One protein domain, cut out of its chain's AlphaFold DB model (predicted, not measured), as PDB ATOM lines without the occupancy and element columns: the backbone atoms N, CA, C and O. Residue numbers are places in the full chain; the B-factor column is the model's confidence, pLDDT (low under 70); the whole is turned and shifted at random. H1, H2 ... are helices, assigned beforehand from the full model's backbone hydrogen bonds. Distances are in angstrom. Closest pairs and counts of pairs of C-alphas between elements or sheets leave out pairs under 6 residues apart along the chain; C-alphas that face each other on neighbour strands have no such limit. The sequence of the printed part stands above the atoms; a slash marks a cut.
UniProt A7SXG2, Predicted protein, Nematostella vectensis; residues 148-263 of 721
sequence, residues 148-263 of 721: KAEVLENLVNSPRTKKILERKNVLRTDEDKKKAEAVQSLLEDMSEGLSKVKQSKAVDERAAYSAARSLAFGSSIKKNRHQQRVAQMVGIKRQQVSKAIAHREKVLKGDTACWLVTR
ATOM      1  N   LYS A 148     -17.205   6.941 -26.127       86.25
ATOM      2  CA  LYS A 148     -17.358   6.887 -24.672       86.25
ATOM      3  C   LYS A 148     -16.105   6.346 -23.981       86.25
ATOM      4  O   LYS A 148     -15.753   6.867 -22.929       86.25
ATOM      5  N   ALA A 149     -15.464   5.318 -24.539       83.19
ATOM      6  CA  ALA A 149     -14.222   4.767 -24.003       83.19
ATOM      7  C   ALA A 149     -13.085   5.796 -24.060       83.19
ATOM      8  O   ALA A 149     -12.438   6.008 -23.044       83.19
ATOM      9  N   GLU A 150     -12.941   6.512 -25.175       85.19
ATOM     10  CA  GLU A 150     -11.928   7.561 -25.368       85.19
ATOM     11  C   GLU A 150     -12.077   8.724 -24.366       85.19
ATOM     12  O   GLU A 150     -11.120   9.148 -23.719       85.19
ATOM     13  N   VAL A 151     -13.308   9.203 -24.144       84.25
ATOM     14  CA  VAL A 151     -13.574  10.232 -23.121       84.25
ATOM     15  C   VAL A 151     -13.258   9.715 -21.714       84.25
ATOM     16  O   VAL A 151     -12.712  10.451 -20.893       84.25
ATOM     17  N   LEU A 152     -13.593   8.456 -21.413       82.50
ATOM     18  CA  LEU A 152     -13.290   7.857 -20.113       82.50
ATOM     19  C   LEU A 152     -11.786   7.648 -19.915       82.50
ATOM     20  O   LEU A 152     -11.300   7.905 -18.821       82.50
ATOM     21  N   GLU A 153     -11.056   7.236 -20.946       82.50
ATOM     22  CA  GLU A 153      -9.603   7.077 -20.923       82.50
ATOM     23  C   GLU A 153      -8.906   8.403 -20.593       82.50
ATOM     24  O   GLU A 153      -8.103   8.461 -19.661       82.50
ATOM     25  N   ASN A 154      -9.312   9.498 -21.238       83.81
ATOM     26  CA  ASN A 154      -8.787  10.835 -20.950       83.81
ATOM     27  C   ASN A 154      -9.063  11.291 -19.505       83.81
ATOM     28  O   ASN A 154      -8.203  11.884 -18.854       83.81
ATOM     29  N   LEU A 155     -10.249  10.985 -18.966       83.12
ATOM     30  CA  LEU A 155     -10.596  11.304 -17.574       83.12
ATOM     31  C   LEU A 155      -9.808  10.458 -16.563       83.12
ATOM     32  O   LEU A 155      -9.441  10.948 -15.492       83.12
ATOM     33  N   VAL A 156      -9.565   9.192 -16.900       82.56
ATOM     34  CA  VAL A 156      -8.821   8.223 -16.087       82.56
ATOM     35  C   VAL A 156      -7.324   8.546 -16.069       82.56
ATOM     36  O   VAL A 156      -6.704   8.435 -15.013       82.56
ATOM     37  N   ASN A 157      -6.766   9.017 -17.187       78.94
ATOM     38  CA  ASN A 157      -5.352   9.380 -17.327       78.94
ATOM     39  C   ASN A 157      -4.982  10.735 -16.689       78.94
ATOM     40  O   ASN A 157      -3.802  11.079 -16.624       78.94
ATOM     41  N   SER A 158      -5.952  11.494 -16.165       84.81
ATOM     42  CA  SER A 158      -5.681  12.705 -15.379       84.81
ATOM     43  C   SER A 158      -4.826  12.378 -14.137       84.81
ATOM     44  O   SER A 158      -5.224  11.499 -13.370       84.81
ATOM     45  N   PRO A 159      -3.704  13.080 -13.859       76.56
ATOM     46  CA  PRO A 159      -2.719  12.677 -12.843       76.56
ATOM     47  C   PRO A 159      -3.294  12.431 -11.442       76.56
ATOM     48  O   PRO A 159      -2.971  11.435 -10.796       76.56
ATOM     49  N   ARG A 160      -4.192  13.312 -10.978       76.12
ATOM     50  CA  ARG A 160      -4.838  13.186  -9.658       76.12
ATOM     51  C   ARG A 160      -5.795  11.992  -9.624       76.12
ATOM     52  O   ARG A 160      -5.817  11.237  -8.655       76.12
ATOM     53  N   THR A 161      -6.561  11.791 -10.695       75.81
ATOM     54  CA  THR A 161      -7.515  10.684 -10.821       75.81
ATOM     55  C   THR A 161      -6.795   9.343 -10.963       75.81
ATOM     56  O   THR A 161      -7.167   8.400 -10.269       75.81
ATOM     57  N   LYS A 162      -5.737   9.268 -11.784       79.44
ATOM     58  CA  LYS A 162      -4.890   8.081 -11.976       79.44
ATOM     59  C   LYS A 162      -4.302   7.615 -10.644       79.44
ATOM     60  O   LYS A 162      -4.574   6.485 -10.254       79.44
ATOM     61  N   LYS A 163      -3.655   8.507  -9.876       79.56
ATOM     62  CA  LYS A 163      -3.116   8.190  -8.536       79.56
ATOM     63  C   LYS A 163      -4.189   7.663  -7.575       79.56
ATOM     64  O   LYS A 163      -3.966   6.690  -6.859       79.56
ATOM     65  N   ILE A 164      -5.373   8.285  -7.547       79.62
ATOM     66  CA  ILE A 164      -6.480   7.843  -6.682       79.62
ATOM     67  C   ILE A 164      -7.018   6.474  -7.127       79.62
ATOM     68  O   ILE A 164      -7.378   5.653  -6.282       79.62
ATOM     69  N   LEU A 165      -7.104   6.219  -8.435       79.25
ATOM     70  CA  LEU A 165      -7.576   4.949  -8.990       79.25
ATOM     71  C   LEU A 165      -6.549   3.815  -8.834       79.25
ATOM     72  O   LEU A 165      -6.961   2.679  -8.604       79.25
ATOM     73  N   GLU A 166      -5.253   4.121  -8.897       79.44
ATOM     74  CA  GLU A 166      -4.144   3.212  -8.578       79.44
ATOM     75  C   GLU A 166      -4.161   2.836  -7.092       79.44
ATOM     76  O   GLU A 166      -4.236   1.656  -6.765       79.44
ATOM     77  N   ARG A 167      -4.249   3.818  -6.178       77.25
ATOM     78  CA  ARG A 167      -4.395   3.554  -4.729       77.25
ATOM     79  C   ARG A 167      -5.683   2.782  -4.388       77.25
ATOM     80  O   ARG A 167      -5.734   2.088  -3.380       77.25
ATOM     81  N   LYS A 168      -6.729   2.874  -5.225       77.19
ATOM     82  CA  LYS A 168      -7.985   2.097  -5.117       77.19
ATOM     83  C   LYS A 168      -7.929   0.710  -5.777       77.19
ATOM     84  O   LYS A 168      -8.958   0.033  -5.781       77.19
ATOM     85  N   ASN A 169      -6.791   0.289  -6.339       72.62
ATOM     86  CA  ASN A 169      -6.630  -0.953  -7.111       72.62
ATOM     87  C   ASN A 169      -7.609  -1.094  -8.299       72.62
ATOM     88  O   ASN A 169      -7.961  -2.203  -8.700       72.62
ATOM     89  N   VAL A 170      -8.086   0.023  -8.863       77.75
ATOM     90  CA  VAL A 170      -8.967   0.029 -10.049       77.75
ATOM     91  C   VAL A 170      -8.143   0.062 -11.337       77.75
ATOM     92  O   VAL A 170      -8.521  -0.572 -12.321       77.75
ATOM     93  N   LEU A 171      -7.015   0.774 -11.323       77.62
ATOM     94  CA  LEU A 171      -6.001   0.732 -12.375       77.62
ATOM     95  C   LEU A 171      -4.781  -0.029 -11.867       77.62
ATOM     96  O   LEU A 171      -4.412   0.101 -10.702       77.62
ATOM     97  N   ARG A 172      -4.145  -0.799 -12.752       75.81
ATOM     98  CA  ARG A 172      -2.832  -1.387 -12.473       75.81
ATOM     99  C   ARG A 172      -1.785  -0.283 -12.530       75.81
ATOM    100  O   ARG A 172      -1.770   0.461 -13.514       75.81
ATOM    101  N   THR A 173      -0.926  -0.212 -11.517       79.31
ATOM    102  CA  THR A 173       0.233   0.684 -11.545       79.31
ATOM    103  C   THR A 173       1.159   0.298 -12.699       79.31
ATOM    104  O   THR A 173       1.143  -0.846 -13.169       79.31
ATOM    105  N   ASP A 174       1.976   1.235 -13.176       76.00
ATOM    106  CA  ASP A 174       2.938   0.933 -14.242       76.00
ATOM    107  C   ASP A 174       3.997  -0.092 -13.775       76.00
ATOM    108  O   ASP A 174       4.480  -0.888 -14.580       76.00
ATOM    109  N   GLU A 175       4.270  -0.185 -12.468       77.56
ATOM    110  CA  GLU A 175       5.037  -1.297 -11.891       77.56
ATOM    111  C   GLU A 175       4.301  -2.638 -11.963       77.56
ATOM    112  O   GLU A 175       4.909  -3.648 -12.308       77.56
ATOM    113  N   ASP A 176       3.003  -2.684 -11.658       78.44
ATOM    114  CA  ASP A 176       2.221  -3.925 -11.725       78.44
ATOM    115  C   ASP A 176       2.051  -4.422 -13.160       78.44
ATOM    116  O   ASP A 176       1.969  -5.630 -13.387       78.44
ATOM    117  N   LYS A 177       2.015  -3.508 -14.139       81.31
ATOM    118  CA  LYS A 177       2.064  -3.864 -15.563       81.31
ATOM    119  C   LYS A 177       3.395  -4.522 -15.907       81.31
ATOM    120  O   LYS A 177       3.375  -5.642 -16.404       81.31
ATOM    121  N   LYS A 178       4.521  -3.908 -15.529       83.31
ATOM    122  CA  LYS A 178       5.859  -4.491 -15.725       83.31
ATOM    123  C   LYS A 178       6.021  -5.838 -15.014       83.31
ATOM    124  O   LYS A 178       6.576  -6.772 -15.580       83.31
ATOM    125  N   LYS A 179       5.490  -5.984 -13.792       82.94
ATOM    126  CA  LYS A 179       5.463  -7.269 -13.066       82.94
ATOM    127  C   LYS A 179       4.610  -8.309 -13.796       82.94
ATOM    128  O   LYS A 179       5.002  -9.468 -13.864       82.94
ATOM    129  N   ALA A 180       3.455  -7.917 -14.334       83.75
ATOM    130  CA  ALA A 180       2.598  -8.815 -15.102       83.75
ATOM    131  C   ALA A 180       3.253  -9.253 -16.420       83.75
ATOM    132  O   ALA A 180       3.170 -10.431 -16.752       83.75
ATOM    133  N   GLU A 181       3.930  -8.340 -17.118       85.31
ATOM    134  CA  GLU A 181       4.723  -8.627 -18.319       85.31
ATOM    135  C   GLU A 181       5.869  -9.594 -18.000       85.31
ATOM    136  O   GLU A 181       5.977 -10.634 -18.638       85.31
ATOM    137  N   ALA A 182       6.640  -9.343 -16.939       86.06
ATOM    138  CA  ALA A 182       7.715 -10.240 -16.512       86.06
ATOM    139  C   ALA A 182       7.208 -11.648 -16.139       86.06
ATOM    140  O   ALA A 182       7.816 -12.655 -16.498       86.06
ATOM    141  N   VAL A 183       6.069 -11.741 -15.440       84.88
ATOM    142  CA  VAL A 183       5.427 -13.029 -15.126       84.88
ATOM    143  C   VAL A 183       4.921 -13.719 -16.391       84.88
ATOM    144  O   VAL A 183       4.979 -14.944 -16.472       84.88
ATOM    145  N   GLN A 184       4.424 -12.961 -17.368       85.62
ATOM    146  CA  GLN A 184       3.988 -13.510 -18.644       85.62
ATOM    147  C   GLN A 184       5.169 -14.096 -19.426       85.62
ATOM    148  O   GLN A 184       5.077 -15.252 -19.830       85.62
ATOM    149  N   SER A 185       6.289 -13.376 -19.539       88.06
ATOM    150  CA  SER A 185       7.509 -13.890 -20.175       88.06
ATOM    151  C   SER A 185       8.018 -15.161 -19.489       88.06
ATOM    152  O   SER A 185       8.266 -16.165 -20.147       88.06
ATOM    153  N   LEU A 186       8.047 -15.185 -18.151       86.25
ATOM    154  CA  LEU A 186       8.434 -16.383 -17.400       86.25
ATOM    155  C   LEU A 186       7.502 -17.576 -17.682       86.25
ATOM    156  O   LEU A 186       7.949 -18.719 -17.757       86.25
ATOM    157  N   LEU A 187       6.195 -17.338 -17.816       84.56
ATOM    158  CA  LEU A 187       5.226 -18.389 -18.134       84.56
ATOM    159  C   LEU A 187       5.387 -18.918 -19.563       84.56
ATOM    160  O   LEU A 187       5.182 -20.115 -19.780       84.56
ATOM    161  N   GLU A 188       5.743 -18.052 -20.510       85.88
ATOM    162  CA  GLU A 188       6.046 -18.417 -21.895       85.88
ATOM    163  C   GLU A 188       7.297 -19.309 -21.953       85.88
ATOM    164  O   GLU A 188       7.208 -20.424 -22.474       85.88
ATOM    165  N   ASP A 189       8.383 -18.927 -21.274       86.56
ATOM    166  CA  ASP A 189       9.609 -19.735 -21.161       86.56
ATOM    167  C   ASP A 189       9.346 -21.094 -20.490       86.56
ATOM    168  O   ASP A 189       9.803 -22.150 -20.939       86.56
ATOM    169  N   MET A 190       8.554 -21.103 -19.411       85.31
ATOM    170  CA  MET A 190       8.147 -22.338 -18.735       85.31
ATOM    171  C   MET A 190       7.302 -23.241 -19.644       85.31
ATOM    172  O   MET A 190       7.435 -24.467 -19.590       85.31
ATOM    173  N   SER A 191       6.414 -22.659 -20.453       85.75
ATOM    174  CA  SER A 191       5.595 -23.383 -21.428       85.75
ATOM    175  C   SER A 191       6.469 -24.013 -22.511       85.75
ATOM    176  O   SER A 191       6.333 -25.208 -22.797       85.75
ATOM    177  N   GLU A 192       7.428 -23.253 -23.042       85.38
ATOM    178  CA  GLU A 192       8.390 -23.737 -24.027       85.38
ATOM    179  C   GLU A 192       9.231 -24.887 -23.458       85.38
ATOM    180  O   GLU A 192       9.259 -25.979 -24.036       85.38
ATOM    181  N   GLY A 193       9.833 -24.699 -22.280       82.56
ATOM    182  CA  GLY A 193      10.632 -25.724 -21.609       82.56
ATOM    183  C   GLY A 193       9.837 -27.003 -21.332       82.56
ATOM    184  O   GLY A 193      10.290 -28.109 -21.634       82.56
ATOM    185  N   LEU A 194       8.602 -26.881 -20.836       82.69
ATOM    186  CA  LEU A 194       7.726 -28.038 -20.627       82.69
ATOM    187  C   LEU A 194       7.344 -28.721 -21.943       82.69
ATOM    188  O   LEU A 194       7.212 -29.946 -21.967       82.69
ATOM    189  N   SER A 195       7.161 -27.968 -23.028       80.25
ATOM    190  CA  SER A 195       6.842 -28.530 -24.341       80.25
ATOM    191  C   SER A 195       7.993 -29.374 -24.897       80.25
ATOM    192  O   SER A 195       7.730 -30.482 -25.369       80.25
ATOM    193  N   LYS A 196       9.244 -28.921 -24.731       78.75
ATOM    194  CA  LYS A 196      10.462 -29.636 -25.145       78.75
ATOM    195  C   LYS A 196      10.610 -30.965 -24.399       78.75
ATOM    196  O   LYS A 196      10.701 -32.016 -25.025       78.75
ATOM    197  N   VAL A 197      10.482 -30.966 -23.069       74.06
ATOM    198  CA  VAL A 197      10.624 -32.200 -22.265       74.06
ATOM    199  C   VAL A 197       9.439 -33.173 -22.460       74.06
ATOM    200  O   VAL A 197       9.581 -34.392 -22.375       74.06
ATOM    201  N   LYS A 198       8.234 -32.676 -22.775       65.88
ATOM    202  CA  LYS A 198       7.037 -33.510 -23.032       65.88
ATOM    203  C   LYS A 198       7.170 -34.384 -24.289       65.88
ATOM    204  O   LYS A 198       6.452 -35.387 -24.425       65.88
ATOM    205  N   GLN A 199       8.048 -34.010 -25.217       58.53
ATOM    206  CA  GLN A 199       8.155 -34.651 -26.517       58.53
ATOM    207  C   GLN A 199       8.896 -35.986 -26.503       58.53
ATOM    208  O   GLN A 199       8.702 -36.702 -27.462       58.53
ATOM    209  N   SER A 200       9.507 -36.485 -25.415       52.34
ATOM    210  CA  SER A 200      10.189 -37.807 -25.411       52.34
ATOM    211  C   SER A 200       9.453 -38.981 -24.717       52.34
ATOM    212  O   SER A 200       8.548 -38.803 -23.895       52.34
ATOM    213  N   LYS A 201       9.694 -40.222 -25.171       59.81
ATOM    214  CA  LYS A 201       9.044 -41.469 -24.711       59.81
ATOM    215  C   LYS A 201       9.933 -42.200 -23.709       59.81
ATOM    216  O   LYS A 201       9.407 -43.126 -23.083       59.81
ATOM    217  N   ALA A 202      11.189 -41.784 -23.552       67.94
ATOM    218  CA  ALA A 202      12.138 -42.335 -22.599       67.94
ATOM    219  C   ALA A 202      11.640 -42.181 -21.153       67.94
ATOM    220  O   ALA A 202      10.824 -41.308 -20.839       67.94
ATOM    221  N   VAL A 203      12.079 -43.083 -20.276       67.19
ATOM    222  CA  VAL A 203      11.660 -43.105 -18.866       67.19
ATOM    223  C   VAL A 203      12.215 -41.886 -18.129       67.19
ATOM    224  O   VAL A 203      11.454 -41.206 -17.438       67.19
ATOM    225  N   ASP A 204      13.481 -41.556 -18.369       72.62
ATOM    226  CA  ASP A 204      14.192 -40.468 -17.691       72.62
ATOM    227  C   ASP A 204      13.622 -39.097 -18.060       72.62
ATOM    228  O   ASP A 204      13.429 -38.234 -17.208       72.62
ATOM    229  N   GLU A 205      13.203 -38.922 -19.310       72.12
ATOM    230  CA  GLU A 205      12.579 -37.676 -19.756       72.12
ATOM    231  C   GLU A 205      11.148 -37.513 -19.226       72.12
ATOM    232  O   GLU A 205      10.707 -36.402 -18.926       72.12
ATOM    233  N   ARG A 206      10.412 -38.612 -19.000       73.56
ATOM    234  CA  ARG A 206       9.128 -38.549 -18.277       73.56
ATOM    235  C   ARG A 206       9.329 -38.196 -16.807       73.56
ATOM    236  O   ARG A 206       8.489 -37.482 -16.250       73.56
ATOM    237  N   ALA A 207      10.403 -38.691 -16.194       76.62
ATOM    238  CA  ALA A 207      10.790 -38.329 -14.838       76.62
ATOM    239  C   ALA A 207      11.145 -36.838 -14.765       76.62
ATOM    240  O   ALA A 207      10.559 -36.121 -13.951       76.62
ATOM    241  N   ALA A 208      11.968 -36.343 -15.691       80.50
ATOM    242  CA  ALA A 208      12.313 -34.929 -15.828       80.50
ATOM    243  C   ALA A 208      11.071 -34.051 -16.062       80.50
ATOM    244  O   ALA A 208      10.876 -33.050 -15.374       80.50
ATOM    245  N   TYR A 209      10.151 -34.463 -16.942       83.69
ATOM    246  CA  TYR A 209       8.886 -33.754 -17.177       83.69
ATOM    247  C   TYR A 209       7.981 -33.724 -15.935       83.69
ATOM    248  O   TYR A 209       7.223 -32.776 -15.706       83.69
ATOM    249  N   SER A 210       7.990 -34.792 -15.136       80.00
ATOM    250  CA  SER A 210       7.242 -34.845 -13.880       80.00
ATOM    251  C   SER A 210       7.867 -33.933 -12.825       80.00
ATOM    252  O   SER A 210       7.147 -33.142 -12.212       80.00
ATOM    253  N   ALA A 211       9.192 -33.986 -12.676       84.25
ATOM    254  CA  ALA A 211       9.963 -33.146 -11.771       84.25
ATOM    255  C   ALA A 211       9.783 -31.657 -12.101       84.25
ATOM    256  O   ALA A 211       9.383 -30.891 -11.228       84.25
ATOM    257  N   ALA A 212       9.952 -31.265 -13.368       84.94
ATOM    258  CA  ALA A 212       9.799 -29.887 -13.832       84.94
ATOM    259  C   ALA A 212       8.412 -29.313 -13.498       84.94
ATOM    260  O   ALA A 212       8.299 -28.213 -12.962       84.94
ATOM    261  N   ARG A 213       7.336 -30.083 -13.712       87.81
ATOM    262  CA  ARG A 213       5.979 -29.646 -13.334       87.81
ATOM    263  C   ARG A 213       5.800 -29.532 -11.823       87.81
ATOM    264  O   ARG A 213       5.127 -28.618 -11.360       87.81
ATOM    265  N   SER A 214       6.341 -30.471 -11.054       85.88
ATOM    266  CA  SER A 214       6.260 -30.438  -9.588       85.88
ATOM    267  C   SER A 214       7.096 -29.311  -8.976       85.88
ATOM    268  O   SER A 214       6.738 -28.791  -7.920       85.88
ATOM    269  N   LEU A 215       8.161 -28.881  -9.648       85.06
ATOM    270  CA  LEU A 215       8.912 -27.685  -9.283       85.06
ATOM    271  C   LEU A 215       8.139 -26.410  -9.637       85.06
ATOM    272  O   LEU A 215       7.997 -25.538  -8.784       85.06
ATOM    273  N   ALA A 216       7.561 -26.359 -10.838       83.56
ATOM    274  CA  ALA A 216       6.799 -25.226 -11.357       83.56
ATOM    275  C   ALA A 216       5.488 -24.943 -10.602       83.56
ATOM    276  O   ALA A 216       5.095 -23.788 -10.435       83.56
ATOM    277  N   PHE A 217       4.767 -25.982 -10.165       87.69
ATOM    278  CA  PHE A 217       3.423 -25.829  -9.604       87.69
ATOM    279  C   PHE A 217       3.379 -26.100  -8.097       87.69
ATOM    280  O   PHE A 217       3.513 -27.234  -7.635       87.69
ATOM    281  N   GLY A 218       3.135 -25.032  -7.332       85.06
ATOM    282  CA  GLY A 218       3.121 -25.034  -5.868       85.06
ATOM    283  C   GLY A 218       1.738 -24.987  -5.208       85.06
ATOM    284  O   GLY A 218       0.696 -24.826  -5.851       85.06
ATOM    285  N   SER A 219       1.735 -25.060  -3.873       80.44
ATOM    286  CA  SER A 219       0.523 -24.972  -3.046       80.44
ATOM    287  C   SER A 219      -0.160 -23.599  -3.122       80.44
ATOM    288  O   SER A 219      -1.379 -23.532  -2.991       80.44
ATOM    289  N   SER A 220       0.563 -22.518  -3.436       83.06
ATOM    290  CA  SER A 220      -0.007 -21.176  -3.654       83.06
ATOM    291  C   SER A 220      -1.056 -21.160  -4.776       83.06
ATOM    292  O   SER A 220      -2.108 -20.537  -4.645       83.06
ATOM    293  N   ILE A 221      -0.834 -21.938  -5.844       83.38
ATOM    294  CA  ILE A 221      -1.782 -22.079  -6.964       83.38
ATOM    295  C   ILE A 221      -3.051 -22.822  -6.516       83.38
ATOM    296  O   ILE A 221      -4.157 -22.500  -6.962       83.38
ATOM    297  N   LYS A 222      -2.898 -23.813  -5.627       81.25
ATOM    298  CA  LYS A 222      -4.002 -24.583  -5.026       81.25
ATOM    299  C   LYS A 222      -4.819 -23.712  -4.068       81.25
ATOM    300  O   LYS A 222      -6.038 -23.669  -4.212       81.25
ATOM    301  N   LYS A 223      -4.162 -22.975  -3.164       82.44
ATOM    302  CA  LYS A 223      -4.799 -22.073  -2.186       82.44
ATOM    303  C   LYS A 223      -5.624 -20.974  -2.868       82.44
ATOM    304  O   LYS A 223      -6.786 -20.788  -2.530       82.44
ATOM    305  N   ASN A 224      -5.077 -20.347  -3.911       80.56
ATOM    306  CA  ASN A 224      -5.735 -19.242  -4.622       80.56
ATOM    307  C   ASN A 224      -6.700 -19.693  -5.737       80.56
ATOM    308  O   ASN A 224      -7.196 -18.872  -6.507       80.56
ATOM    309  N   ARG A 225      -6.983 -21.001  -5.860       82.44
ATOM    310  CA  ARG A 225      -7.880 -21.580  -6.885       82.44
ATOM    311  C   ARG A 225      -7.505 -21.189  -8.329       82.44
ATOM    312  O   ARG A 225      -8.369 -21.066  -9.196       82.44
ATOM    313  N   HIS A 226      -6.213 -21.034  -8.623       85.69
ATOM    314  CA  HIS A 226      -5.716 -20.596  -9.940       85.69
ATOM    315  C   HIS A 226      -5.307 -21.736 -10.881       85.69
ATOM    316  O   HIS A 226      -4.858 -21.481 -11.994       85.69
ATOM    317  N   GLN A 227      -5.517 -22.996 -10.490       86.06
ATOM    318  CA  GLN A 227      -5.115 -24.177 -11.269       86.06
ATOM    319  C   GLN A 227      -5.597 -24.157 -12.728       86.06
ATOM    320  O   GLN A 227      -4.836 -24.508 -13.619       86.06
ATOM    321  N   GLN A 228      -6.852 -23.760 -12.976       86.62
ATOM    322  CA  GLN A 228      -7.417 -23.718 -14.330       86.62
ATOM    323  C   GLN A 228      -6.779 -22.609 -15.179       86.62
ATOM    324  O   GLN A 228      -6.448 -22.851 -16.334       86.62
ATOM    325  N   ARG A 229      -6.578 -21.419 -14.599       84.69
ATOM    326  CA  ARG A 229      -5.976 -20.269 -15.292       84.69
ATOM    327  C   ARG A 229      -4.508 -20.528 -15.620       84.69
ATOM    328  O   ARG A 229      -4.100 -20.329 -16.752       84.69
ATOM    329  N   VAL A 230      -3.739 -21.046 -14.660       86.00
ATOM    330  CA  VAL A 230      -2.330 -21.415 -14.880       86.00
ATOM    331  C   VAL A 230      -2.210 -22.532 -15.918       86.00
ATOM    332  O   VAL A 230      -1.358 -22.465 -16.792       86.00
ATOM    333  N   ALA A 231      -3.100 -23.529 -15.882       87.19
ATOM    334  CA  ALA A 231      -3.117 -24.591 -16.885       87.19
ATOM    335  C   ALA A 231      -3.369 -24.057 -18.308       87.19
ATOM    336  O   ALA A 231      -2.736 -24.531 -19.247       87.19
ATOM    337  N   GLN A 232      -4.259 -23.067 -18.454       86.94
ATOM    338  CA  GLN A 232      -4.525 -22.401 -19.732       86.94
ATOM    339  C   GLN A 232      -3.325 -21.580 -20.216       86.94
ATOM    340  O   GLN A 232      -2.957 -21.717 -21.375       86.94
ATOM    341  N   MET A 233      -2.693 -20.793 -19.336       83.12
ATOM    342  CA  MET A 233      -1.521 -19.974 -19.688       83.12
ATOM    343  C   MET A 233      -0.313 -20.823 -20.115       83.12
ATOM    344  O   MET A 233       0.417 -20.430 -21.011       83.12
ATOM    345  N   VAL A 234      -0.135 -22.011 -19.524       83.38
ATOM    346  CA  VAL A 234       1.004 -22.913 -19.797       83.38
ATOM    347  C   VAL A 234       0.656 -24.015 -20.825       83.38
ATOM    348  O   VAL A 234       1.447 -24.916 -21.083       83.38
ATOM    349  N   GLY A 235      -0.553 -24.021 -21.402       84.44
ATOM    350  CA  GLY A 235      -0.929 -24.995 -22.442       84.44
ATOM    351  C   GLY A 235      -1.002 -26.465 -21.980       84.44
ATOM    352  O   GLY A 235      -0.777 -27.395 -22.762       84.44
ATOM    353  N   ILE A 236      -1.325 -26.717 -20.707       86.19
ATOM    354  CA  ILE A 236      -1.404 -28.067 -20.116       86.19
ATOM    355  C   ILE A 236      -2.791 -28.370 -19.537       86.19
ATOM    356  O   ILE A 236      -3.604 -27.488 -19.282       86.19
ATOM    357  N   LYS A 237      -3.103 -29.651 -19.290       87.62
ATOM    358  CA  LYS A 237      -4.400 -30.025 -18.694       87.62
ATOM    359  C   LYS A 237      -4.416 -29.676 -17.199       87.62
ATOM    360  O   LYS A 237      -3.477 -30.020 -16.486       87.62
ATOM    361  N   ARG A 238      -5.527 -29.143 -16.669       88.75
ATOM    362  CA  ARG A 238      -5.709 -28.871 -15.218       88.75
ATOM    363  C   ARG A 238      -5.328 -30.062 -14.330       88.75
ATOM    364  O   ARG A 238      -4.678 -29.897 -13.301       88.75
ATOM    365  N   GLN A 239      -5.703 -31.276 -14.740       87.12
ATOM    366  CA  GLN A 239      -5.364 -32.506 -14.015       87.12
ATOM    367  C   GLN A 239      -3.847 -32.695 -13.854       87.12
ATOM    368  O   GLN A 239      -3.400 -33.234 -12.847       87.12
ATOM    369  N   GLN A 240      -3.044 -32.242 -14.819       85.06
ATOM    370  CA  GLN A 240      -1.585 -32.333 -14.768       85.06
ATOM    371  C   GLN A 240      -0.984 -31.360 -13.751       85.06
ATOM    372  O   GLN A 240      -0.044 -31.750 -13.064       85.06
ATOM    373  N   VAL A 241      -1.554 -30.158 -13.606       87.06
ATOM    374  CA  VAL A 241      -1.200 -29.201 -12.540       87.06
ATOM    375  C   VAL A 241      -1.568 -29.780 -11.174       87.06
ATOM    376  O   VAL A 241      -0.752 -29.796 -10.260       87.06
ATOM    377  N   SER A 242      -2.772 -30.346 -11.048       88.00
ATOM    378  CA  SER A 242      -3.220 -30.972  -9.799       88.00
ATOM    379  C   SER A 242      -2.315 -32.129  -9.370       88.00
ATOM    380  O   SER A 242      -1.959 -32.229  -8.199       88.00
ATOM    381  N   LYS A 243      -1.921 -32.996 -10.313       87.31
ATOM    382  CA  LYS A 243      -1.002 -34.113 -10.045       87.31
ATOM    383  C   LYS A 243       0.392 -33.625  -9.651       87.31
ATOM    384  O   LYS A 243       0.991 -34.203  -8.755       87.31
ATOM    385  N   ALA A 244       0.884 -32.566 -10.291       87.38
ATOM    386  CA  ALA A 244       2.188 -31.990  -9.985       87.38
ATOM    387  C   ALA A 244       2.253 -31.414  -8.564       87.38
ATOM    388  O   ALA A 244       3.220 -31.682  -7.855       87.38
ATOM    389  N   ILE A 245       1.194 -30.714  -8.132       88.06
ATOM    390  CA  ILE A 245       1.065 -30.178  -6.769       88.06
ATOM    391  C   ILE A 245       1.000 -31.314  -5.742       88.06
ATOM    392  O   ILE A 245       1.689 -31.262  -4.730       88.06
ATOM    393  N   ALA A 246       0.219 -32.365  -6.011       86.94
ATOM    394  CA  ALA A 246       0.135 -33.521  -5.118       86.94
ATOM    395  C   ALA A 246       1.480 -34.260  -4.998       86.94
ATOM    396  O   ALA A 246       1.863 -34.675  -3.911       86.94
ATOM    397  N   HIS A 247       2.212 -34.407  -6.104       83.94
ATOM    398  CA  HIS A 247       3.549 -34.999  -6.098       83.94
ATOM    399  C   HIS A 247       4.558 -34.118  -5.342       83.94
ATOM    400  O   HIS A 247       5.302 -34.626  -4.514       83.94
ATOM    401  N   ARG A 248       4.511 -32.793  -5.532       87.81
ATOM    402  CA  ARG A 248       5.296 -31.827  -4.749       87.81
ATOM    403  C   ARG A 248       5.038 -31.950  -3.247       87.81
ATOM    404  O   ARG A 248       5.984 -31.943  -2.472       87.81
ATOM    405  N   GLU A 249       3.774 -32.055  -2.839       86.88
ATOM    406  CA  GLU A 249       3.403 -32.224  -1.428       86.88
ATOM    407  C   GLU A 249       3.991 -33.517  -0.838       86.88
ATOM    408  O   GLU A 249       4.461 -33.488   0.292       86.88
ATOM    409  N   LYS A 250       4.027 -34.618  -1.600       83.50
ATOM    410  CA  LYS A 250       4.641 -35.889  -1.169       83.50
ATOM    411  C   LYS A 250       6.160 -35.798  -1.024       83.50
ATOM    412  O   LYS A 250       6.696 -36.253  -0.021       83.50
ATOM    413  N   VAL A 251       6.847 -35.173  -1.985       83.25
ATOM    414  CA  VAL A 251       8.308 -34.979  -1.921       83.25
ATOM    415  C   VAL A 251       8.687 -34.108  -0.724       83.25
ATOM    416  O   VAL A 251       9.571 -34.475   0.037       83.25
ATOM    417  N   LEU A 252       7.980 -32.994  -0.500       83.00
ATOM    418  CA  LEU A 252       8.263 -32.093   0.627       83.00
ATOM    419  C   LEU A 252       7.937 -32.700   2.001       83.00
ATOM    420  O   LEU A 252       8.496 -32.255   2.996       83.00
ATOM    421  N   LYS A 253       7.040 -33.691   2.066       84.62
ATOM    422  CA  LYS A 253       6.729 -34.441   3.293       84.62
ATOM    423  C   LYS A 253       7.694 -35.598   3.572       84.62
ATOM    424  O   LYS A 253       7.628 -36.164   4.654       84.62
ATOM    425  N   GLY A 254       8.558 -35.954   2.618       77.19
ATOM    426  CA  GLY A 254       9.475 -37.094   2.732       77.19
ATOM    427  C   GLY A 254       8.898 -38.441   2.276       77.19
ATOM    428  O   GLY A 254       9.619 -39.433   2.282       77.19
ATOM    429  N   ASP A 255       7.648 -38.496   1.796       76.12
ATOM    430  CA  ASP A 255       7.004 -39.738   1.316       76.12
ATOM    431  C   ASP A 255       7.674 -40.307   0.043       76.12
ATOM    432  O   ASP A 255       7.506 -41.475  -0.319       76.12
ATOM    433  N   THR A 256       8.409 -39.465  -0.686       71.56
ATOM    434  CA  THR A 256       9.158 -39.810  -1.903       71.56
ATOM    435  C   THR A 256      10.553 -39.206  -1.831       71.56
ATOM    436  O   THR A 256      10.676 -38.001  -1.637       71.56
ATOM    437  N   ALA A 257      11.583 -40.032  -2.048       66.88
ATOM    438  CA  ALA A 257      12.985 -39.675  -1.808       66.88
ATOM    439  C   ALA A 257      13.500 -38.479  -2.632       66.88
ATOM    440  O   ALA A 257      14.312 -37.707  -2.135       66.88
ATOM    441  N   CYS A 258      13.050 -38.297  -3.880       75.00
ATOM    442  CA  CYS A 258      13.396 -37.113  -4.674       75.00
ATOM    443  C   CYS A 258      12.392 -36.848  -5.810       75.00
ATOM    444  O   CYS A 258      11.531 -37.674  -6.115       75.00
ATOM    445  N   TRP A 259      12.526 -35.695  -6.471       74.19
ATOM    446  CA  TRP A 259      11.638 -35.239  -7.552       74.19
ATOM    447  C   TRP A 259      11.674 -36.107  -8.820       74.19
ATOM    448  O   TRP A 259      10.717 -36.077  -9.594       74.19
ATOM    449  N   LEU A 260      12.762 -36.855  -9.029       67.50
ATOM    450  CA  LEU A 260      12.996 -37.701 -10.205       67.50
ATOM    451  C   LEU A 260      12.492 -39.140 -10.017       67.50
ATOM    452  O   LEU A 260      12.346 -39.878 -10.992       67.50
ATOM    453  N   VAL A 261      12.181 -39.550  -8.785       59.47
ATOM    454  CA  VAL A 261      11.723 -40.912  -8.502       59.47
ATOM    455  C   VAL A 261      10.310 -41.100  -9.051       59.47
ATOM    456  O   VAL A 261       9.305 -40.756  -8.433       59.47
ATOM    457  N   THR A 262      10.225 -41.703 -10.233       54.84
ATOM    458  CA  THR A 262       8.969 -42.197 -10.792       54.84
ATOM    459  C   THR A 262       8.791 -43.647 -10.363       54.84
ATOM    460  O   THR A 262       9.133 -44.577 -11.090       54.84
ATOM    461  N   ARG A 263       8.227 -43.874  -9.169       52.34
ATOM    462  CA  ARG A 263       7.709 -45.212  -8.852       52.34
ATOM    463  C   ARG A 263       6.609 -45.522  -9.871       52.34
ATOM    464  O   ARG A 263       5.658 -44.751 -10.016       52.34
TER     465      ARG A 263
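What this domain is: This is residues 148 to 263 of the 721 residues of the protein "Predicted protein" of Nematostella vectensis (UniProt A7SXG2). A long helix, H3, makes a shaft with a helical head at one end, where H4 folds back along the shaft's last residues, H7 crosses H4, and the small helices H5 and H6 pack on H7. Beyond the other end of H3, H1 and H2 form a separate corner, and residues 148 to 155 of H1 stick out. The printed part has 116 residues, with seven named helices, H1 to H7 in chain order, and no named strand: the class is all helix. It is only just loose, close to extended, with a radius of gyration of the C-alphas of 19.7 A and spans of 60 by 30 by 20 A.

How they stand to each other: H3, residues 174 to 198, and H4, residues 203 to 216, form a helical hairpin at a shallow tilt of 14 degrees, opposite ways. H3 touches H4 with residues 194 to 198 alone; the closest C-alphas, of Val 197 and Tyr 209, are 5.6 A apart. H7, residues 238 to 253, touches H4 about perpendicular at 86 degrees, with residues 241 to 248 alone; the closest C-alphas, of Ser 214 and Ala 244, are 4.4 A apart. H6, residues 227 to 233, touches residues 238 to 242 of H7 alone, at a steep tilt of 61 degrees; the closest C-alphas, of Ala 231 and Arg 238, are 5.3 A apart. H5, residues 219 to 223, only just touches H7, with 3 pairs of C-alphas within 8 A, the closest those of Ser 219 and Ile 245 at 6.4 A. H1, residues 148 to 156, and H2, residues 159 to 167, touch only at the corner, and only just, with 3 such pairs, the closest those of Val 156 and Lys 162 at 5.7 A; H2 and H3 are apart. In H1 to H7 every O i to N i+4 pair is within hydrogen-bond range.

Where its parts are: H3 measures 35.8 A from C-alpha 174 at (2.938, 0.933, -14.242) to C-alpha 198. H7 measures 23.0 A and ends at C-alpha 253, (6.729, -34.441, 3.293); H4 measures 20.0 A.

The domain as a whole: The farthest C-alphas, of Val 151 and Arg 263, are 61.1 A apart. The printed part has no cut and no long link. Confidence is under 70 at residues 198 to 203, 257 and 260 to 263.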